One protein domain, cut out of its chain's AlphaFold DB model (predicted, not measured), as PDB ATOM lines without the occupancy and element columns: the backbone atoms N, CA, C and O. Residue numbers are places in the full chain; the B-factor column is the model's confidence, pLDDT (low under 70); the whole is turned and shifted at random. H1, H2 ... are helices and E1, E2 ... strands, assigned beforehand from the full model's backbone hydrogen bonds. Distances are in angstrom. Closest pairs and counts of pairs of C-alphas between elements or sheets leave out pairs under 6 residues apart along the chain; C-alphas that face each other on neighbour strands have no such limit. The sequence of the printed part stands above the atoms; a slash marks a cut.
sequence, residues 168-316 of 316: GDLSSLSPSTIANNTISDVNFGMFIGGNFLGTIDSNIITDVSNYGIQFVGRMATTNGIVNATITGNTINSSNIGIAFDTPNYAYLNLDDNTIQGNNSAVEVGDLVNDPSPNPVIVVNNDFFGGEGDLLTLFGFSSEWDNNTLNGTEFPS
ATOM      1  N   GLY A 168    -144.730 444.167 -24.730       75.62
ATOM      2  CA  GLY A 168    -143.655 444.921 -25.381       75.62
ATOM      3  C   GLY A 168    -142.608 443.999 -26.005       75.62
ATOM      4  O   GLY A 168    -142.327 444.110 -27.194       75.62
ATOM      5  N   ASP A 169    -142.061 443.076 -25.210       81.75
ATOM      6  CA  ASP A 169    -141.083 442.069 -25.636       81.75
ATOM      7  C   ASP A 169    -141.228 440.801 -24.781       81.75
ATOM      8  O   ASP A 169    -141.245 440.887 -23.550       81.75
ATOM      9  N   LEU A 170    -141.307 439.628 -25.420       83.94
ATOM     10  CA  LEU A 170    -141.396 438.338 -24.732       83.94
ATOM     11  C   LEU A 170    -140.170 438.087 -23.849       83.94
ATOM     12  O   LEU A 170    -140.316 437.570 -22.746       83.94
ATOM     13  N   SER A 171    -138.978 438.494 -24.299       83.88
ATOM     14  CA  SER A 171    -137.721 438.238 -23.583       83.88
ATOM     15  C   SER A 171    -137.599 438.999 -22.256       83.88
ATOM     16  O   SER A 171    -136.777 438.653 -21.409       83.88
ATOM     17  N   SER A 172    -138.444 440.016 -22.056       84.56
ATOM     18  CA  SER A 172    -138.531 440.777 -20.807       84.56
ATOM     19  C   SER A 172    -139.338 440.076 -19.711       84.56
ATOM     20  O   SER A 172    -139.291 440.492 -18.552       84.56
ATOM     21  N   LEU A 173    -140.089 439.026 -20.061       85.62
ATOM     22  CA  LEU A 173    -140.891 438.268 -19.109       85.62
ATOM     23  C   LEU A 173    -140.029 437.263 -18.341       85.62
ATOM     24  O   LEU A 173    -139.067 436.702 -18.864       85.62
ATOM     25  N   SER A 174    -140.417 436.993 -17.097       89.38
ATOM     26  CA  SER A 174    -139.875 435.850 -16.361       89.38
ATOM     27  C   SER A 174    -140.543 434.560 -16.854       89.38
ATOM     28  O   SER A 174    -141.776 434.528 -16.935       89.38
ATOM     29  N   PRO A 175    -139.777 433.504 -17.181       94.19
ATOM     30  CA  PRO A 175    -140.347 432.231 -17.603       94.19
ATOM     31  C   PRO A 175    -141.241 431.606 -16.530       94.19
ATOM     32  O   PRO A 175    -140.915 431.634 -15.344       94.19
ATOM     33  N   SER A 176    -142.349 431.005 -16.957       95.81
ATOM     34  CA  SER A 176    -143.238 430.219 -16.094       95.81
ATOM     35  C   SER A 176    -142.864 428.737 -16.107       95.81
ATOM     36  O   SER A 176    -142.233 428.241 -17.039       95.81
ATOM     37  N   THR A 177    -143.261 427.999 -15.074       98.25
ATOM     38  CA  THR A 177    -143.099 426.540 -15.019       98.25
ATOM     39  C   THR A 177    -144.409 425.895 -14.601       98.25
ATOM     40  O   THR A 177    -144.984 426.267 -13.579       98.25
ATOM     41  N   ILE A 178    -144.866 424.921 -15.384       98.62
ATOM     42  CA  ILE A 178    -146.019 424.074 -15.079       98.62
ATOM     43  C   ILE A 178    -145.497 422.642 -15.018       98.62
ATOM     44  O   ILE A 178    -145.248 422.034 -16.057       98.62
ATOM     45  N   ALA A 179    -145.271 422.118 -13.813       98.56
ATOM     46  CA  ALA A 179    -144.598 420.833 -13.673       98.56
ATOM     47  C   ALA A 179    -145.187 419.916 -12.608       98.56
ATOM     48  O   ALA A 179    -145.691 420.389 -11.588       98.56
ATOM     49  N   ASN A 180    -145.038 418.607 -12.833       98.50
ATOM     50  CA  ASN A 180    -145.416 417.544 -11.898       98.50
ATOM     51  C   ASN A 180    -146.894 417.584 -11.469       98.50
ATOM     52  O   ASN A 180    -147.222 417.297 -10.316       98.50
ATOM     53  N   ASN A 181    -147.792 417.957 -12.385       98.69
ATOM     54  CA  ASN A 181    -149.233 417.953 -12.137       98.69
ATOM     55  C   ASN A 181    -149.878 416.660 -12.637       98.69
ATOM     56  O   ASN A 181    -149.465 416.090 -13.644       98.69
ATOM     57  N   THR A 182    -150.943 416.238 -11.957       98.75
ATOM     58  CA  THR A 182    -151.911 415.272 -12.489       98.75
ATOM     59  C   THR A 182    -153.201 416.014 -12.805       98.75
ATOM     60  O   THR A 182    -153.781 416.643 -11.920       98.75
ATOM     61  N   ILE A 183    -153.629 415.959 -14.064       98.69
ATOM     62  CA  ILE A 183    -154.854 416.582 -14.563       98.69
ATOM     63  C   ILE A 183    -155.685 415.479 -15.217       98.69
ATOM     64  O   ILE A 183    -155.214 414.813 -16.137       98.69
ATOM     65  N   SER A 184    -156.901 415.264 -14.723       98.31
ATOM     66  CA  SER A 184    -157.771 414.181 -15.185       98.31
ATOM     67  C   SER A 184    -159.243 414.560 -15.145       98.31
ATOM     68  O   SER A 184    -159.625 415.359 -14.292       98.31
ATOM     69  N   ASP A 185    -160.051 413.933 -16.004       97.12
ATOM     70  CA  ASP A 185    -161.512 414.103 -16.075       97.12
ATOM     71  C   ASP A 185    -161.918 415.568 -16.326       97.12
ATOM     72  O   ASP A 185    -162.640 416.204 -15.555       97.12
ATOM     73  N   VAL A 186    -161.370 416.143 -17.403       97.06
ATOM     74  CA  VAL A 186    -161.573 417.549 -17.787       97.06
ATOM     75  C   VAL A 186    -161.803 417.702 -19.288       97.06
ATOM     76  O   VAL A 186    -161.414 416.864 -20.095       97.06
ATOM     77  N   ASN A 187    -162.387 418.829 -19.698       95.19
ATOM     78  CA  ASN A 187    -162.547 419.126 -21.125       95.19
ATOM     79  C   ASN A 187    -161.220 419.533 -21.785       95.19
ATOM     80  O   ASN A 187    -160.941 419.150 -22.920       95.19
ATOM     81  N   PHE A 188    -160.404 420.307 -21.067       96.75
ATOM     82  CA  PHE A 188    -159.096 420.793 -21.500       96.75
ATOM     83  C   PHE A 188    -158.095 420.506 -20.387       96.75
ATOM     84  O   PHE A 188    -158.337 420.910 -19.249       96.75
ATOM     85  N   GLY A 189    -156.988 419.833 -20.700       98.00
ATOM     86  CA  GLY A 189    -155.930 419.595 -19.718       98.00
ATOM     87  C   GLY A 189    -155.227 420.903 -19.360       98.00
ATOM     88  O   GLY A 189    -155.201 421.312 -18.202       98.00
ATOM     89  N   MET A 190    -154.721 421.604 -20.376       98.00
ATOM     90  CA  MET A 190    -154.171 422.954 -20.249       98.00
ATOM     91  C   MET A 190    -154.631 423.835 -21.410       98.00
ATOM     92  O   MET A 190    -154.503 423.458 -22.572       98.00
ATOM     93  N   PHE A 191    -155.120 425.033 -21.088       95.62
ATOM     94  CA  PHE A 191    -155.433 426.078 -22.061       95.62
ATOM     95  C   PHE A 191    -154.463 427.244 -21.878       95.62
ATOM     96  O   PHE A 191    -154.446 427.887 -20.825       95.62
ATOM     97  N   ILE A 192    -153.666 427.529 -22.904       93.62
ATOM     98  CA  ILE A 192    -152.633 428.563 -22.887       93.62
ATOM     99  C   ILE A 192    -152.985 429.611 -23.939       93.62
ATOM    100  O   ILE A 192    -152.709 429.464 -25.128       93.62
ATOM    101  N   GLY A 193    -153.639 430.676 -23.477       89.44
ATOM    102  CA  GLY A 193    -154.048 431.801 -24.309       89.44
ATOM    103  C   GLY A 193    -153.007 432.920 -24.346       89.44
ATOM    104  O   GLY A 193    -152.521 433.356 -23.304       89.44
ATOM    105  N   GLY A 194    -152.737 433.461 -25.533       87.56
ATOM    106  CA  GLY A 194    -151.866 434.620 -25.719       87.56
ATOM    107  C   GLY A 194    -150.387 434.253 -25.823       87.56
ATOM    108  O   GLY A 194    -150.022 433.388 -26.611       87.56
ATOM    109  N   ASN A 195    -149.525 434.965 -25.096       88.19
ATOM    110  CA  ASN A 195    -148.082 434.719 -25.112       88.19
ATOM    111  C   ASN A 195    -147.688 433.756 -23.988       88.19
ATOM    112  O   ASN A 195    -148.167 433.897 -22.864       88.19
ATOM    113  N   PHE A 196    -146.759 432.844 -24.262       91.56
ATOM    114  CA  PHE A 196    -146.208 431.936 -23.263       91.56
ATOM    115  C   PHE A 196    -144.690 431.847 -23.393       91.56
ATOM    116  O   PHE A 196    -144.164 431.590 -24.473       91.56
ATOM    117  N   LEU A 197    -144.000 432.051 -22.272       93.44
ATOM    118  CA  LEU A 197    -142.568 431.825 -22.111       93.44
ATOM    119  C   LEU A 197    -142.383 430.899 -20.912       93.44
ATOM    120  O   LEU A 197    -142.730 431.289 -19.793       93.44
ATOM    121  N   GLY A 198    -141.848 429.697 -21.111       96.12
ATOM    122  CA  GLY A 198    -141.677 428.778 -19.992       96.12
ATOM    123  C   GLY A 198    -141.490 427.311 -20.337       96.12
ATOM    124  O   GLY A 198    -141.198 426.934 -21.471       96.12
ATOM    125  N   THR A 199    -141.688 426.487 -19.313       98.44
ATOM    126  CA  THR A 199    -141.535 425.034 -19.375       98.44
ATOM    127  C   THR A 199    -142.800 424.332 -18.884       98.44
ATOM    128  O   THR A 199    -143.371 424.717 -17.861       98.44
ATOM    129  N   ILE A 200    -143.214 423.286 -19.596       98.75
ATOM    130  CA  ILE A 200    -144.267 422.344 -19.210       98.75
ATOM    131  C   ILE A 200    -143.603 420.974 -19.056       98.75
ATOM    132  O   ILE A 200    -143.204 420.374 -20.052       98.75
ATOM    133  N   ASP A 201    -143.422 420.507 -17.823       98.81
ATOM    134  CA  ASP A 201    -142.529 419.378 -17.519       98.81
ATOM    135  C   ASP A 201    -143.190 418.297 -16.655       98.81
ATOM    136  O   ASP A 201    -143.761 418.590 -15.603       98.81
ATOM    137  N   SER A 202    -143.063 417.035 -17.060       98.69
ATOM    138  CA  SER A 202    -143.399 415.884 -16.215       98.69
ATOM    139  C   SER A 202    -144.849 415.891 -15.704       98.69
ATOM    140  O   SER A 202    -145.127 415.511 -14.566       98.69
ATOM    141  N   ASN A 203    -145.798 416.366 -16.518       98.88
ATOM    142  CA  ASN A 203    -147.223 416.337 -16.187       98.88
ATOM    143  C   ASN A 203    -147.892 415.064 -16.717       98.88
ATOM    144  O   ASN A 203    -147.573 414.576 -17.801       98.88
ATOM    145  N   ILE A 204    -148.878 414.570 -15.972       98.81
ATOM    146  CA  ILE A 204    -149.775 413.488 -16.381       98.81
ATOM    147  C   ILE A 204    -151.142 414.110 -16.661       98.81
ATOM    148  O   ILE A 204    -151.846 414.524 -15.742       98.81
ATOM    149  N   ILE A 205    -151.504 414.195 -17.934       98.75
ATOM    150  CA  ILE A 205    -152.751 414.769 -18.434       98.75
ATOM    151  C   ILE A 205    -153.544 413.627 -19.066       98.75
ATOM    152  O   ILE A 205    -153.142 413.097 -20.095       98.75
ATOM    153  N   THR A 206    -154.640 413.203 -18.446       98.25
ATOM    154  CA  THR A 206    -155.382 411.987 -18.835       98.25
ATOM    155  C   THR A 206    -156.884 412.225 -18.818       98.25
ATOM    156  O   THR A 206    -157.334 413.225 -18.274       98.25
ATOM    157  N   ASP A 207    -157.669 411.334 -19.428       96.75
ATOM    158  CA  ASP A 207    -159.135 411.426 -19.450       96.75
ATOM    159  C   ASP A 207    -159.646 412.812 -19.890       96.75
ATOM    160  O   ASP A 207    -160.590 413.365 -19.325       96.75
ATOM    161  N   VAL A 208    -158.977 413.404 -20.888       98.06
ATOM    162  CA  VAL A 208    -159.318 414.732 -21.406       98.06
ATOM    163  C   VAL A 208    -160.228 414.619 -22.622       98.06
ATOM    164  O   VAL A 208    -159.917 413.880 -23.555       98.06
ATOM    165  N   SER A 209    -161.345 415.352 -22.658       97.12
ATOM    166  CA  SER A 209    -162.318 415.185 -23.746       97.12
ATOM    167  C   SER A 209    -161.930 415.900 -25.048       97.12
ATOM    168  O   SER A 209    -162.129 415.330 -26.118       97.12
ATOM    169  N   ASN A 210    -161.377 417.120 -24.985       96.25
ATOM    170  CA  ASN A 210    -161.164 417.955 -26.175       96.25
ATOM    171  C   ASN A 210    -159.682 418.108 -26.543       96.25
ATOM    172  O   ASN A 210    -159.289 417.731 -27.646       96.25
ATOM    173  N   TYR A 211    -158.871 418.671 -25.643       97.69
ATOM    174  CA  TYR A 211    -157.464 418.990 -25.913       97.69
ATOM    175  C   TYR A 211    -156.609 418.717 -24.685       97.69
ATOM    176  O   TYR A 211    -156.852 419.312 -23.632       97.69
ATOM    177  N   GLY A 212    -155.586 417.873 -24.823       98.31
ATOM    178  CA  GLY A 212    -154.613 417.654 -23.756       98.31
ATOM    179  C   GLY A 212    -153.915 418.963 -23.385       98.31
ATOM    180  O   GLY A 212    -154.044 419.441 -22.258       98.31
ATOM    181  N   ILE A 213    -153.263 419.594 -24.362       98.06
ATOM    182  CA  ILE A 213    -152.752 420.967 -24.260       98.06
ATOM    183  C   ILE A 213    -153.209 421.751 -25.488       98.06
ATOM    184  O   ILE A 213    -153.052 421.291 -26.614       98.06
ATOM    185  N   GLN A 214    -153.748 422.948 -25.282       96.00
ATOM    186  CA  GLN A 214    -154.110 423.859 -26.360       96.00
ATOM    187  C   GLN A 214    -153.388 425.192 -26.179       96.00
ATOM    188  O   GLN A 214    -153.563 425.869 -25.165       96.00
ATOM    189  N   PHE A 215    -152.617 425.589 -27.184       92.81
ATOM    190  CA  PHE A 215    -152.133 426.953 -27.339       92.81
ATOM    191  C   PHE A 215    -153.079 427.706 -28.263       92.81
ATOM    192  O   PHE A 215    -153.338 427.244 -29.368       92.81
ATOM    193  N   VAL A 216    -153.571 428.867 -27.828       88.50
ATOM    194  CA  VAL A 216    -154.453 429.722 -28.633       88.50
ATOM    195  C   VAL A 216    -153.922 431.147 -28.657       88.50
ATOM    196  O   VAL A 216    -153.730 431.782 -27.620       88.50
ATOM    197  N   GLY A 217    -153.769 431.716 -29.846       76.62
ATOM    198  CA  GLY A 217    -153.414 433.124 -29.987       76.62
ATOM    199  C   GLY A 217    -153.514 433.598 -31.423       76.62
ATOM    200  O   GLY A 217    -153.495 432.799 -32.340       76.62
ATOM    201  N   ARG A 218    -153.630 434.908 -31.647       70.88
ATOM    202  CA  ARG A 218    -153.511 435.466 -33.001       70.88
ATOM    203  C   ARG A 218    -152.032 435.640 -33.310       70.88
ATOM    204  O   ARG A 218    -151.372 436.317 -32.531       70.88
ATOM    205  N   MET A 219    -151.557 435.168 -34.462       62.81
ATOM    206  CA  MET A 219    -150.216 435.503 -34.949       62.81
ATOM    207  C   MET A 219    -150.039 437.023 -35.058       62.81
ATOM    208  O   MET A 219    -150.539 437.675 -35.981       62.81
ATOM    209  N   ALA A 220    -149.349 437.601 -34.086       67.38
ATOM    210  CA  ALA A 220    -148.991 439.004 -34.057       67.38
ATOM    211  C   ALA A 220    -147.605 439.150 -33.426       67.38
ATOM    212  O   ALA A 220    -147.135 438.287 -32.692       67.38
ATOM    213  N   THR A 221    -146.942 440.274 -33.676       64.94
ATOM    214  CA  THR A 221    -145.650 440.582 -33.044       64.94
ATOM    215  C   THR A 221    -145.757 440.831 -31.539       64.94
ATOM    216  O   THR A 221    -144.739 440.891 -30.862       64.94
ATOM    217  N   THR A 222    -146.971 440.997 -31.009       70.31
ATOM    218  CA  THR A 222    -147.237 441.310 -29.595       70.31
ATOM    219  C   THR A 222    -148.197 440.322 -28.925       70.31
ATOM    220  O   THR A 222    -148.538 440.492 -27.753       70.31
ATOM    221  N   ASN A 223    -148.677 439.302 -29.644       75.62
ATOM    222  CA  ASN A 223    -149.633 438.327 -29.120       75.62
ATOM    223  C   ASN A 223    -149.458 436.959 -29.794       75.62
ATOM    224  O   ASN A 223    -148.996 436.888 -30.930       75.62
ATOM    225  N   GLY A 224    -149.864 435.894 -29.101       77.81
ATOM    226  CA  GLY A 224    -149.793 434.526 -29.610       77.81
ATOM    227  C   GLY A 224    -148.378 433.955 -29.697       77.81
ATOM    228  O   GLY A 224    -148.189 432.983 -30.417       77.81
ATOM    229  N   ILE A 225    -147.377 434.556 -29.042       85.88
ATOM    230  CA  ILE A 225    -145.983 434.114 -29.147       85.88
ATOM    231  C   ILE A 225    -145.705 432.975 -28.168       85.88
ATOM    232  O   ILE A 225    -145.887 433.138 -26.962       85.88
ATOM    233  N   VAL A 226    -145.201 431.855 -28.679       87.81
ATOM    234  CA  VAL A 226    -144.822 430.684 -27.882       87.81
ATOM    235  C   VAL A 226    -143.302 430.541 -27.862       87.81
ATOM    236  O   VAL A 226    -142.658 430.435 -28.905       87.81
ATOM    237  N   ASN A 227    -142.730 430.546 -26.660       91.50
ATOM    238  CA  ASN A 227    -141.356 430.162 -26.354       91.50
ATOM    239  C   ASN A 227    -141.409 429.099 -25.250       91.50
ATOM    240  O   ASN A 227    -141.468 429.429 -24.062       91.50
ATOM    241  N   ALA A 228    -141.490 427.833 -25.650       94.56
ATOM    242  CA  ALA A 228    -141.822 426.746 -24.739       94.56
ATOM    243  C   ALA A 228    -140.858 425.566 -24.851       94.56
ATOM    244  O   ALA A 228    -140.490 425.150 -25.948       94.56
ATOM    245  N   THR A 229    -140.524 424.981 -23.703       97.69
ATOM    246  CA  THR A 229    -140.069 423.585 -23.616       97.69
ATOM    247  C   THR A 229    -141.201 422.748 -23.037       97.69
ATOM    248  O   THR A 229    -141.704 423.061 -21.961       97.69
ATOM    249  N   ILE A 230    -141.608 421.698 -23.736       98.44
ATOM    250  CA  ILE A 230    -142.633 420.750 -23.306       98.44
ATOM    251  C   ILE A 230    -141.948 419.391 -23.251       98.44
ATOM    252  O   ILE A 230    -141.535 418.875 -24.289       98.44
ATOM    253  N   THR A 231    -141.750 418.851 -22.050       98.81
ATOM    254  CA  THR A 231    -140.919 417.656 -21.869       98.81
ATOM    255  C   THR A 231    -141.404 416.697 -20.791       98.81
ATOM    256  O   THR A 231    -142.031 417.120 -19.823       98.81
ATOM    257  N   GLY A 232    -141.160 415.397 -20.966       98.62
ATOM    258  CA  GLY A 232    -141.492 414.380 -19.965       98.62
ATOM    259  C   GLY A 232    -142.994 414.215 -19.704       98.62
ATOM    260  O   GLY A 232    -143.380 413.610 -18.705       98.62
ATOM    261  N   ASN A 233    -143.872 414.795 -20.532       98.88
ATOM    262  CA  ASN A 233    -145.309 414.778 -20.269       98.88
ATOM    263  C   ASN A 233    -145.954 413.510 -20.827       98.88
ATOM    264  O   ASN A 233    -145.650 413.065 -21.932       98.88
ATOM    265  N   THR A 234    -146.924 412.976 -20.089       98.81
ATOM    266  CA  THR A 234    -147.876 411.984 -20.597       98.81
ATOM    267  C   THR A 234    -149.206 412.677 -20.845       98.81
ATOM    268  O   THR A 234    -149.829 413.164 -19.906       98.81
ATOM    269  N   ILE A 235    -149.644 412.725 -22.100       98.75
ATOM    270  CA  ILE A 235    -150.848 413.429 -22.539       98.75
ATOM    271  C   ILE A 235    -151.762 412.429 -23.238       98.75
ATOM    272  O   ILE A 235    -151.406 411.882 -24.274       98.75
ATOM    273  N   ASN A 236    -152.950 412.202 -22.687       97.75
ATOM    274  CA  ASN A 236    -153.970 411.323 -23.240       97.75
ATOM    275  C   ASN A 236    -155.304 412.065 -23.340       97.75
ATOM    276  O   ASN A 236    -155.990 412.302 -22.341       97.75
ATOM    277  N   SER A 237    -155.647 412.432 -24.572       97.50
ATOM    278  CA  SER A 237    -156.881 413.118 -24.932       97.50
ATOM    279  C   SER A 237    -157.726 412.255 -25.861       97.50
ATOM    280  O   SER A 237    -157.236 411.621 -26.797       97.50
ATOM    281  N   SER A 238    -159.039 412.278 -25.646       96.88
ATOM    282  CA  SER A 238    -159.999 411.558 -26.477       96.88
ATOM    283  C   SER A 238    -160.235 412.206 -27.845       96.88
ATOM    284  O   SER A 238    -160.895 411.597 -28.685       96.88
ATOM    285  N   ASN A 239    -159.692 413.406 -28.078       96.81
ATOM    286  CA  ASN A 239    -159.781 414.114 -29.352       96.81
ATOM    287  C   ASN A 239    -158.390 414.544 -29.847       96.81
ATOM    288  O   ASN A 239    -157.802 413.813 -30.645       96.81
ATOM    289  N   ILE A 240    -157.847 415.668 -29.364       97.81
ATOM    290  CA  ILE A 240    -156.542 416.187 -29.807       97.81
ATOM    291  C   ILE A 240    -155.528 416.148 -28.662       97.81
ATOM    292  O   ILE A 240    -155.835 416.594 -27.552       97.81
ATOM    293  N   GLY A 241    -154.333 415.612 -28.918       98.06
ATOM    294  CA  GLY A 241    -153.242 415.548 -27.941       98.06
ATOM    295  C   GLY A 241    -152.724 416.944 -27.599       98.06
ATOM    296  O   GLY A 241    -153.004 417.467 -26.516       98.06
ATOM    297  N   ILE A 242    -152.024 417.571 -28.546       97.31
ATOM    298  CA  ILE A 242    -151.600 418.974 -28.468       97.31
ATOM    299  C   ILE A 242    -152.136 419.743 -29.678       97.31
ATOM    300  O   ILE A 242    -151.948 419.325 -30.813       97.31
ATOM    301  N   ALA A 243    -152.768 420.888 -29.442       94.75
ATOM    302  CA  ALA A 243    -153.148 421.817 -30.498       94.75
ATOM    303  C   ALA A 243    -152.346 423.109 -30.387       94.75
ATOM    304  O   ALA A 243    -152.293 423.754 -29.335       94.75
ATOM    305  N   PHE A 244    -151.757 423.499 -31.505       90.69
ATOM    306  CA  PHE A 244    -151.101 424.775 -31.691       90.69
ATOM    307  C   PHE A 244    -151.965 425.664 -32.588       90.69
ATOM    308  O   PHE A 244    -151.666 425.886 -33.765       90.69
ATOM    309  N   ASP A 245    -153.044 426.199 -32.019       85.69
ATOM    310  CA  ASP A 245    -154.004 427.032 -32.737       85.69
ATOM    311  C   ASP A 245    -153.455 428.448 -32.931       85.69
ATOM    312  O   ASP A 245    -153.507 429.326 -32.060       85.69
ATOM    313  N   THR A 246    -152.899 428.643 -34.126       73.94
ATOM    314  CA  THR A 246    -152.380 429.912 -34.648       73.94
ATOM    315  C   THR A 246    -151.283 430.614 -33.814       73.94
ATOM    316  O   THR A 246    -151.250 431.852 -33.803       73.94
ATOM    317  N   PRO A 247    -150.342 429.903 -33.148       72.75
ATOM    318  CA  PRO A 247    -149.243 430.551 -32.445       72.75
ATOM    319  C   PRO A 247    -148.169 431.078 -33.405       72.75
ATOM    320  O   PRO A 247    -147.988 430.607 -34.525       72.75
ATOM    321  N   ASN A 248    -147.409 432.052 -32.919       81.31
ATOM    322  CA  ASN A 248    -146.148 432.495 -33.489       81.31
ATOM    323  C   ASN A 248    -145.005 431.887 -32.662       81.31
ATOM    324  O   ASN A 248    -144.790 432.276 -31.514       81.31
ATOM    325  N   TYR A 249    -144.278 430.914 -33.205       80.00
ATOM    326  CA  TYR A 249    -143.204 430.260 -32.460       80.00
ATOM    327  C   TYR A 249    -141.949 431.136 -32.425       80.00
ATOM    328  O   TYR A 249    -141.300 431.372 -33.444       80.00
ATOM    329  N   ALA A 250    -141.572 431.586 -31.231       85.19
ATOM    330  CA  ALA A 250    -140.235 432.106 -30.952       85.19
ATOM    331  C   ALA A 250    -139.249 430.971 -30.633       85.19
ATOM    332  O   ALA A 250    -138.065 431.079 -30.939       85.19
ATOM    333  N   TYR A 251    -139.745 429.898 -30.015       89.00
ATOM    334  CA  TYR A 251    -139.013 428.670 -29.717       89.00
ATOM    335  C   TYR A 251    -140.015 427.577 -29.337       89.00
ATOM    336  O   TYR A 251    -140.946 427.836 -28.568       89.00
ATOM    337  N   LEU A 252    -139.820 426.358 -29.826       92.38
ATOM    338  CA  LEU A 252    -140.587 425.204 -29.371       92.38
ATOM    339  C   LEU A 252    -139.661 423.996 -29.276       92.38
ATOM    340  O   LEU A 252    -139.053 423.611 -30.268       92.38
ATOM    341  N   ASN A 253    -139.584 423.395 -28.097       95.94
ATOM    342  CA  ASN A 253    -138.923 422.114 -27.891       95.94
ATOM    343  C   ASN A 253    -139.926 421.103 -27.339       95.94
ATOM    344  O   ASN A 253    -140.444 421.307 -26.241       95.94
ATOM    345  N   LEU A 254    -140.196 420.049 -28.104       97.31
ATOM    346  CA  LEU A 254    -140.955 418.875 -27.688       97.31
ATOM    347  C   LEU A 254    -139.963 417.726 -27.475       97.31
ATOM    348  O   LEU A 254    -139.438 417.199 -28.454       97.31
ATOM    349  N   ASP A 255    -139.700 417.352 -26.225       98.50
ATOM    350  CA  ASP A 255    -138.700 416.327 -25.879       98.50
ATOM    351  C   ASP A 255    -139.241 415.295 -24.883       98.50
ATOM    352  O   ASP A 255    -139.725 415.678 -23.822       98.50
ATOM    353  N   ASP A 256    -139.127 414.000 -25.175       98.62
ATOM    354  CA  ASP A 256    -139.485 412.915 -24.242       98.62
ATOM    355  C   ASP A 256    -140.959 412.963 -23.784       98.62
ATOM    356  O   ASP A 256    -141.280 412.786 -22.609       98.62
ATOM    357  N   ASN A 257    -141.889 413.273 -24.697       98.81
ATOM    358  CA  ASN A 257    -143.325 413.251 -24.397       98.81
ATOM    359  C   ASN A 257    -144.007 412.006 -24.968       98.81
ATOM    360  O   ASN A 257    -143.732 411.572 -26.084       98.81
ATOM    361  N   THR A 258    -144.999 411.506 -24.238       98.75
ATOM    362  CA  THR A 258    -146.010 410.576 -24.746       98.75
ATOM    363  C   THR A 258    -147.286 411.356 -25.042       98.75
ATOM    364  O   THR A 258    -147.907 411.886 -24.121       98.75
ATOM    365  N   ILE A 259    -147.687 411.444 -26.312       98.69
ATOM    366  CA  ILE A 259    -148.800 412.292 -26.763       98.69
ATOM    367  C   ILE A 259    -149.826 411.456 -27.523       98.69
ATOM    368  O   ILE A 259    -149.580 410.996 -28.633       98.69
ATOM    369  N   GLN A 260    -151.015 411.309 -26.949       98.00
ATOM    370  CA  GLN A 260    -152.141 410.608 -27.547       98.00
ATOM    371  C   GLN A 260    -153.307 411.561 -27.825       98.00
ATOM    372  O   GLN A 260    -153.804 412.243 -26.922       98.00
ATOM    373  N   GLY A 261    -153.797 411.522 -29.066       97.25
ATOM    374  CA  GLY A 261    -155.076 412.099 -29.468       97.25
ATOM    375  C   GLY A 261    -155.777 411.212 -30.494       97.25
ATOM    376  O   GLY A 261    -155.196 410.854 -31.517       97.25
ATOM    377  N   ASN A 262    -157.030 410.823 -30.226       94.00
ATOM    378  CA  ASN A 262    -157.752 409.893 -31.108       94.00
ATOM    379  C   ASN A 262    -157.971 410.456 -32.520       94.00
ATOM    380  O   ASN A 262    -157.884 409.698 -33.485       94.00
ATOM    381  N   ASN A 263    -158.282 411.751 -32.637       95.19
ATOM    382  CA  ASN A 263    -158.409 412.421 -33.932       95.19
ATOM    383  C   ASN A 263    -157.037 412.847 -34.458       95.19
ATOM    384  O   ASN A 263    -156.726 412.645 -35.628       95.19
ATOM    385  N   SER A 264    -156.220 413.420 -33.575       96.25
ATOM    386  CA  SER A 264    -154.916 413.966 -33.925       96.25
ATOM    387  C   SER A 264    -154.002 414.017 -32.702       96.25
ATOM    388  O   SER A 264    -154.369 414.578 -31.668       96.25
ATOM    389  N   ALA A 265    -152.797 413.458 -32.803       96.62
ATOM    390  CA  ALA A 265    -151.780 413.626 -31.772       96.62
ATOM    391  C   ALA A 265    -151.324 415.094 -31.686       96.62
ATOM    392  O   ALA A 265    -151.180 415.628 -30.583       96.62
ATOM    393  N   VAL A 266    -151.158 415.751 -32.840       95.50
ATOM    394  CA  VAL A 266    -150.771 417.161 -32.952       95.50
ATOM    395  C   VAL A 266    -151.564 417.860 -34.055       95.50
ATOM    396  O   VAL A 266    -151.550 417.408 -35.196       95.50
ATOM    397  N   GLU A 267    -152.185 418.996 -33.742       93.25
ATOM    398  CA  GLU A 267    -152.726 419.930 -34.745       93.25
ATOM    399  C   GLU A 267    -151.906 421.221 -34.778       93.25
ATOM    400  O   GLU A 267    -151.511 421.755 -33.736       93.25
ATOM    401  N   VAL A 268    -151.651 421.733 -35.983       87.19
ATOM    402  CA  VAL A 268    -150.930 422.988 -36.219       87.19
ATOM    403  C   VAL A 268    -151.830 423.905 -37.038       87.19
ATOM    404  O   VAL A 268    -152.187 423.591 -38.166       87.19
ATOM    405  N   GLY A 269    -152.196 425.062 -36.485       75.62
ATOM    406  CA  GLY A 269    -153.190 425.938 -37.106       75.62
ATOM    407  C   GLY A 269    -152.816 426.461 -38.505       75.62
ATOM    408  O   GLY A 269    -151.665 426.806 -38.775       75.62
ATOM    409  N   ASP A 270    -153.841 426.647 -39.344       62.91
ATOM    410  CA  ASP A 270    -153.798 427.016 -40.778       62.91
ATOM    411  C   ASP A 270    -152.967 428.255 -41.156       62.91
ATOM    412  O   ASP A 270    -152.692 428.509 -42.332       62.91
ATOM    413  N   LEU A 271    -152.635 429.102 -40.183       57.41
ATOM    414  CA  LEU A 271    -151.979 430.379 -40.432       57.41
ATOM    415  C   LEU A 271    -150.453 430.325 -40.319       57.41
ATOM    416  O   LEU A 271    -149.826 431.328 -40.654       57.41
ATOM    417  N   VAL A 272    -149.841 429.205 -39.917       57.84
ATOM    418  CA  VAL A 272    -148.373 429.075 -39.860       57.84
ATOM    419  C   VAL A 272    -147.788 429.152 -41.280       57.84
ATOM    420  O   VAL A 272    -147.664 428.160 -41.985       57.84
ATOM    421  N   ASN A 273    -147.466 430.366 -41.724       49.88
ATOM    422  CA  ASN A 273    -146.962 430.672 -43.067       49.88
ATOM    423  C   ASN A 273    -145.534 431.237 -43.054       49.88
ATOM    424  O   ASN A 273    -145.117 431.823 -44.054       49.88
ATOM    425  N   ASP A 274    -144.786 431.115 -41.953       52.78
ATOM    426  CA  ASP A 274    -143.471 431.755 -41.851       52.78
ATOM    427  C   ASP A 274    -142.330 430.760 -41.572       52.78
ATOM    428  O   ASP A 274    -142.296 430.166 -40.492       52.78
ATOM    429  N   PRO A 275    -141.359 430.613 -42.498       46.34
ATOM    430  CA  PRO A 275    -140.064 429.980 -42.256       46.34
ATOM    431  C   PRO A 275    -139.160 430.869 -41.379       46.34
ATOM    432  O   PRO A 275    -138.009 431.154 -41.728       46.34
ATOM    433  N   SER A 276    -139.679 431.337 -40.240       53.25
ATOM    434  CA  SER A 276    -138.882 432.056 -39.247       53.25
ATOM    435  C   SER A 276    -137.736 431.147 -38.774       53.25
ATOM    436  O   SER A 276    -137.971 429.965 -38.534       53.25
ATOM    437  N   PRO A 277    -136.499 431.651 -38.588       55.38
ATOM    438  CA  PRO A 277    -135.336 430.853 -38.169       55.38
ATOM    439  C   PRO A 277    -135.417 430.334 -36.719       55.38
ATOM    440  O   PRO A 277    -134.409 429.910 -36.153       55.38
ATOM    441  N   ASN A 278    -136.585 430.425 -36.090       69.44
ATOM    442  CA  ASN A 278    -136.802 430.070 -34.700       69.44
ATOM    443  C   ASN A 278    -136.872 428.545 -34.575       69.44
ATOM    444  O   ASN A 278    -137.696 427.927 -35.250       69.44
ATOM    445  N   PRO A 279    -136.020 427.919 -33.747       83.00
ATOM    446  CA  PRO A 279    -135.889 426.476 -33.772       83.00
ATOM    447  C   PRO A 279    -137.138 425.823 -33.177       83.00
ATOM    448  O   PRO A 279    -137.521 426.082 -32.030       83.00
ATOM    449  N   VAL A 280    -137.755 424.977 -33.997       90.81
ATOM    450  CA  VAL A 280    -138.710 423.956 -33.584       90.81
ATOM    451  C   VAL A 280    -137.926 422.651 -33.506       90.81
ATOM    452  O   VAL A 280    -137.394 422.179 -34.511       90.81
ATOM    453  N   ILE A 281    -137.795 422.103 -32.306       94.81
ATOM    454  CA  ILE A 281    -137.059 420.872 -32.015       94.81
ATOM    455  C   ILE A 281    -138.081 419.852 -31.531       94.81
ATOM    456  O   ILE A 281    -138.859 420.139 -30.621       94.81
ATOM    457  N   VAL A 282    -138.109 418.684 -32.163       96.44
ATOM    458  CA  VAL A 282    -139.044 417.609 -31.829       96.44
ATOM    459  C   VAL A 282    -138.249 416.319 -31.740       96.44
ATOM    460  O   VAL A 282    -137.854 415.764 -32.761       96.44
ATOM    461  N   VAL A 283    -137.962 415.849 -30.531       97.94
ATOM    462  CA  VAL A 283    -137.093 414.686 -30.322       97.94
ATOM    463  C   VAL A 283    -137.648 413.733 -29.271       97.94
ATOM    464  O   VAL A 283    -138.286 414.158 -28.316       97.94
ATOM    465  N   ASN A 284    -137.391 412.436 -29.429       98.50
ATOM    466  CA  ASN A 284    -137.738 411.406 -28.441       98.50
ATOM    467  C   ASN A 284    -139.234 411.369 -28.056       98.50
ATOM    468  O   ASN A 284    -139.558 411.021 -26.925       98.50
ATOM    469  N   ASN A 285    -140.158 411.763 -28.941       98.69
ATOM    470  CA  ASN A 285    -141.590 411.738 -28.626       98.69
ATOM    471  C   ASN A 285    -142.266 410.471 -29.157       98.69
ATOM    472  O   ASN A 285    -142.051 410.065 -30.300       98.69
ATOM    473  N   ASP A 286    -143.177 409.925 -28.358       98.50
ATOM    474  CA  ASP A 286    -144.072 408.844 -28.753       98.50
ATOM    475  C   ASP A 286    -145.484 409.395 -28.986       98.50
ATOM    476  O   ASP A 286    -146.206 409.754 -28.049       98.50
ATOM    477  N   PHE A 287    -145.894 409.454 -30.252       98.38
ATOM    478  CA  PHE A 287    -147.221 409.890 -30.677       98.38
ATOM    479  C   PHE A 287    -148.163 408.691 -30.856       98.38
ATOM    480  O   PHE A 287    -147.793 407.663 -31.424       98.38
ATOM    481  N   PHE A 288    -149.418 408.830 -30.430       97.50
ATOM    482  CA  PHE A 288    -150.451 407.797 -30.547       97.50
ATOM    483  C   PHE A 288    -151.762 408.356 -31.104       97.50
ATOM    484  O   PHE A 288    -152.157 409.485 -30.809       97.50
ATOM    485  N   GLY A 289    -152.484 407.506 -31.837       94.56
ATOM    486  CA  GLY A 289    -153.779 407.833 -32.425       94.56
ATOM    487  C   GLY A 289    -153.653 408.353 -33.854       94.56
ATOM    488  O   GLY A 289    -152.949 407.751 -34.672       94.56
ATOM    489  N   GLY A 290    -154.390 409.420 -34.165       93.56
ATOM    490  CA  GLY A 290    -154.370 410.040 -35.487       93.56
ATOM    491  C   GLY A 290    -153.075 410.812 -35.731       93.56
ATOM    492  O   GLY A 290    -152.574 411.484 -34.835       93.56
ATOM    493  N   GLU A 291    -152.541 410.728 -36.950       92.25
ATOM    494  CA  GLU A 291    -151.332 411.457 -37.356       92.25
ATOM    495  C   GLU A 291    -151.491 412.974 -37.195       92.25
ATOM    496  O   GLU A 291    -150.570 413.642 -36.733       92.25
ATOM    497  N   GLY A 292    -152.659 413.516 -37.554       92.44
ATOM    498  CA  GLY A 292    -152.873 414.958 -37.527       92.44
ATOM    499  C   GLY A 292    -151.940 415.704 -38.475       92.44
ATOM    500  O   GLY A 292    -151.776 415.322 -39.631       92.44
ATOM    501  N   ASP A 293    -151.300 416.740 -37.941       92.62
ATOM    502  CA  ASP A 293    -150.373 417.628 -38.641       92.62
ATOM    503  C   ASP A 293    -148.901 417.314 -38.334       92.62
ATOM    504  O   ASP A 293    -148.034 418.186 -38.447       92.62
ATOM    505  N   LEU A 294    -148.568 416.077 -37.951       93.25
ATOM    506  CA  LEU A 294    -147.181 415.700 -37.651       93.25
ATOM    507  C   LEU A 294    -146.229 415.915 -38.840       93.25
ATOM    508  O   LEU A 294    -145.107 416.369 -38.626       93.25
ATOM    509  N   LEU A 295    -146.657 415.670 -40.087       92.88
ATOM    510  CA  LEU A 295    -145.847 415.993 -41.278       92.88
ATOM    511  C   LEU A 295    -145.601 417.496 -41.438       92.88
ATOM    512  O   LEU A 295    -144.526 417.910 -41.873       92.88
ATOM    513  N   THR A 296    -146.590 418.313 -41.086       89.56
ATOM    514  CA  THR A 296    -146.478 419.772 -41.106       89.56
ATOM    515  C   THR A 296    -145.483 420.231 -40.043       89.56
ATOM    516  O   THR A 296    -144.558 420.982 -40.353       89.56
ATOM    517  N   LEU A 297    -145.602 419.721 -38.811       89.31
ATOM    518  CA  LEU A 297    -144.653 420.001 -37.733       89.31
ATOM    519  C   LEU A 297    -143.228 419.551 -38.097       89.31
ATOM    520  O   LEU A 297    -142.280 420.307 -37.891       89.31
ATOM    521  N   PHE A 298    -143.080 418.366 -38.699       90.75
ATOM    522  CA  PHE A 298    -141.809 417.874 -39.236       90.75
ATOM    523  C   PHE A 298    -141.209 418.846 -40.256       90.75
ATOM    524  O   PHE A 298    -140.044 419.218 -40.133       90.75
ATOM    525  N   GLY A 299    -142.007 419.318 -41.217       87.88
ATOM    526  CA  GLY A 299    -141.560 420.267 -42.240       87.88
ATOM    527  C   GLY A 299    -141.054 421.608 -41.690       87.88
ATOM    528  O   GLY A 299    -140.266 422.274 -42.362       87.88
ATOM    529  N   PHE A 300    -141.472 421.993 -40.480       83.94
ATOM    530  CA  PHE A 300    -141.011 423.202 -39.785       83.94
ATOM    531  C   PHE A 300    -139.876 422.956 -38.789       83.94
ATOM    532  O   PHE A 300    -139.241 423.908 -38.334       83.94
ATOM    533  N   SER A 301    -139.629 421.701 -38.428       89.06
ATOM    534  CA  SER A 301    -138.630 421.360 -37.425       89.06
ATOM    535  C   SER A 301    -137.207 421.593 -37.942       89.06
ATOM    536  O   SER A 301    -136.842 421.216 -39.055       89.06
ATOM    537  N   SER A 302    -136.378 422.226 -37.114       90.94
ATOM    538  CA  SER A 302    -134.930 422.297 -37.334       90.94
ATOM    539  C   SER A 302    -134.222 421.005 -36.925       90.94
ATOM    540  O   SER A 302    -133.102 420.755 -37.368       90.94
ATOM    541  N   GLU A 303    -134.862 420.206 -36.073       94.06
ATOM    542  CA  GLU A 303    -134.376 418.915 -35.602       94.06
ATOM    543  C   GLU A 303    -135.566 417.989 -35.339       94.06
ATOM    544  O   GLU A 303    -136.518 418.372 -34.653       94.06
ATOM    545  N   TRP A 304    -135.485 416.782 -35.902       95.56
ATOM    546  CA  TRP A 304    -136.465 415.717 -35.750       95.56
ATOM    547  C   TRP A 304    -135.735 414.382 -35.605       95.56
ATOM    548  O   TRP A 304    -135.165 413.895 -36.581       95.56
ATOM    549  N   ASP A 305    -135.726 413.806 -34.402       97.06
ATOM    550  CA  ASP A 305    -134.991 412.566 -34.111       97.06
ATOM    551  C   ASP A 305    -135.731 411.673 -33.104       97.06
ATOM    552  O   ASP A 305    -136.354 412.162 -32.164       97.06
ATOM    553  N   ASN A 306    -135.648 410.352 -33.286       97.56
ATOM    554  CA  ASN A 306    -136.252 409.332 -32.415       97.56
ATOM    555  C   ASN A 306    -137.741 409.560 -32.080       97.56
ATOM    556  O   ASN A 306    -138.164 409.307 -30.954       97.56
ATOM    557  N   ASN A 307    -138.541 410.037 -33.035       98.38
ATOM    558  CA  ASN A 307    -139.986 410.167 -32.845       98.38
ATOM    559  C   ASN A 307    -140.720 408.952 -33.413       98.38
ATOM    560  O   ASN A 307    -140.376 408.460 -34.494       98.38
ATOM    561  N   THR A 308    -141.765 408.500 -32.721       98.44
ATOM    562  CA  THR A 308    -142.617 407.406 -33.195       98.44
ATOM    563  C   THR A 308    -144.071 407.834 -33.351       98.44
ATOM    564  O   THR A 308    -144.572 408.653 -32.592       98.44
ATOM    565  N   LEU A 309    -144.773 407.264 -34.331       98.06
ATOM    566  CA  LEU A 309    -146.228 407.301 -34.442       98.06
ATOM    567  C   LEU A 309    -146.757 405.872 -34.330       98.06
ATOM    568  O   LEU A 309    -146.425 405.003 -35.138       98.06
ATOM    569  N   ASN A 310    -147.589 405.621 -33.320       97.31
ATOM    570  CA  ASN A 310    -148.149 404.306 -33.011       97.31
ATOM    571  C   ASN A 310    -147.061 403.212 -32.908       97.31
ATOM    572  O   ASN A 310    -147.243 402.087 -33.379       97.31
ATOM    573  N   GLY A 311    -145.913 403.553 -32.306       96.69
ATOM    574  CA  GLY A 311    -144.781 402.646 -32.085       96.69
ATOM    575  C   GLY A 311    -143.894 402.380 -33.308       96.69
ATOM    576  O   GLY A 311    -143.049 401.489 -33.254       96.69
ATOM    577  N   THR A 312    -144.077 403.116 -34.407       97.56
ATOM    578  CA  THR A 312    -143.212 403.054 -35.600       97.56
ATOM    579  C   THR A 312    -142.474 404.375 -35.773       97.56
ATOM    580  O   THR A 312    -143.078 405.419 -35.558       97.56
ATOM    581  N   GLU A 313    -141.198 404.345 -36.166       97.31
ATOM    582  CA  GLU A 313    -140.425 405.551 -36.504       97.31
ATOM    583  C   GLU A 313    -141.186 406.434 -37.505       97.31
ATOM    584  O   GLU A 313    -141.781 405.933 -38.463       97.31
ATOM    585  N   PHE A 314    -141.188 407.743 -37.264       95.56
ATOM    586  CA  PHE A 314    -141.885 408.718 -38.094       95.56
ATOM    587  C   PHE A 314    -141.000 409.949 -38.328       95.56
ATOM    588  O   PHE A 314    -140.335 410.364 -37.381       95.56
ATOM    589  N   PRO A 315    -141.044 410.590 -39.512       88.44
ATOM    590  CA  PRO A 315    -141.636 410.068 -40.744       88.44
ATOM    591  C   PRO A 315    -140.766 408.934 -41.315       88.44
ATOM    592  O   PRO A 315    -139.542 409.041 -41.331       88.44
ATOM    593  N   SER A 316    -141.397 407.847 -41.768       74.25
ATOM    594  CA  SER A 316    -140.722 406.679 -42.364       74.25
ATOM    595  C   SER A 316    -140.417 406.845 -43.849       74.25
ATOM    596  O   SER A 316    -141.321 407.365 -44.546       74.25
TER     597      SER A 316
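What this domain is: This is residues 168 to 316 of the 316 residues of the protein "NosD domain-containing protein" of Methanobrevibacter arboriphilus JCM 13429 = DSM 1125 (UniProt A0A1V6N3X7). The chain is wound in stacked turns, a solenoid of parallel strands with a short helix, H1, capping the end of the stack near E11 and E13. One wall is the parallel sheet E1 E3 E5 E8 E11 E13, in that order; the rest of each turn is made by a branched, parallel sheet of E2, E4, E6, E7, E9, E10 and E12, folded round a corner. The printed part has 149 residues, mostly strand, with thirteen named strands, and one named helix between E12 and E13. It is compact, with a radius of gyration of the C-alphas of 14.1 A and spans of 41 by 34 by 23 A.

Where its parts are: E1, residues 176 to 179, begins at C-alpha (-143.238, 430.219, -16.094). E2, residues 182 to 193, is 20.4 A long and bends by 119 degrees at residue 185. E3 is residues 196 to 201, 14.3 A. E4, residues 204 to 216, is the longest at 13 residues, 20.9 A, and bends by 121 degrees at residue 207. E5, residues 225 to 231, is 18.7 A. E6, residues 234 to 237, runs on into E7, residues 240 to 245, at 87 degrees. E8, residues 248 to 255, is 19.4 A and bends by 63 degrees at residue 251. E9, residues 258 to 261, runs on into E10, residues 264 to 268, at 87 degrees. E11, residues 280 to 283, runs on into E12, residues 286 to 289, at 93 degrees. H1 is residues 294 to 300, and E13, residues 303 to 305, ends at C-alpha (-134.991, 412.566, -34.111).

How they stand to each other: In the branched sheet, which is twisted, E2 lies on one side of E4, with N 183 and O 204 at 2.8 A. On the other side are E6, with N 205 and O 234 at 2.8 A, and E7, with N 215 and O 243 at 2.8 A. In the other sheet E1 and E13 are edge strands; N 178 and O 199 of E1 and E3 are 2.9 A apart, and N 282 and O 303 of E11 and E13 are 3.0 A apart. H1 is on the branched sheet, over none of its strands; the C-alphas of Val 266 and Leu 294, the closest of E10 and H1, are 6.1 A apart. H1 only grazes the other sheet, with residues 297 to 300. Every O i to N i+4 pair in H1 is within hydrogen-bond range.

The domain as a whole: The C-alphas farthest apart, those of Gly 168 and Thr 312, are 43.1 A apart. The printed part has no cut. The link E10 to E11, 11 residues, is long. Residues 219 to 221 and 270 to 278 have pLDDT under 70.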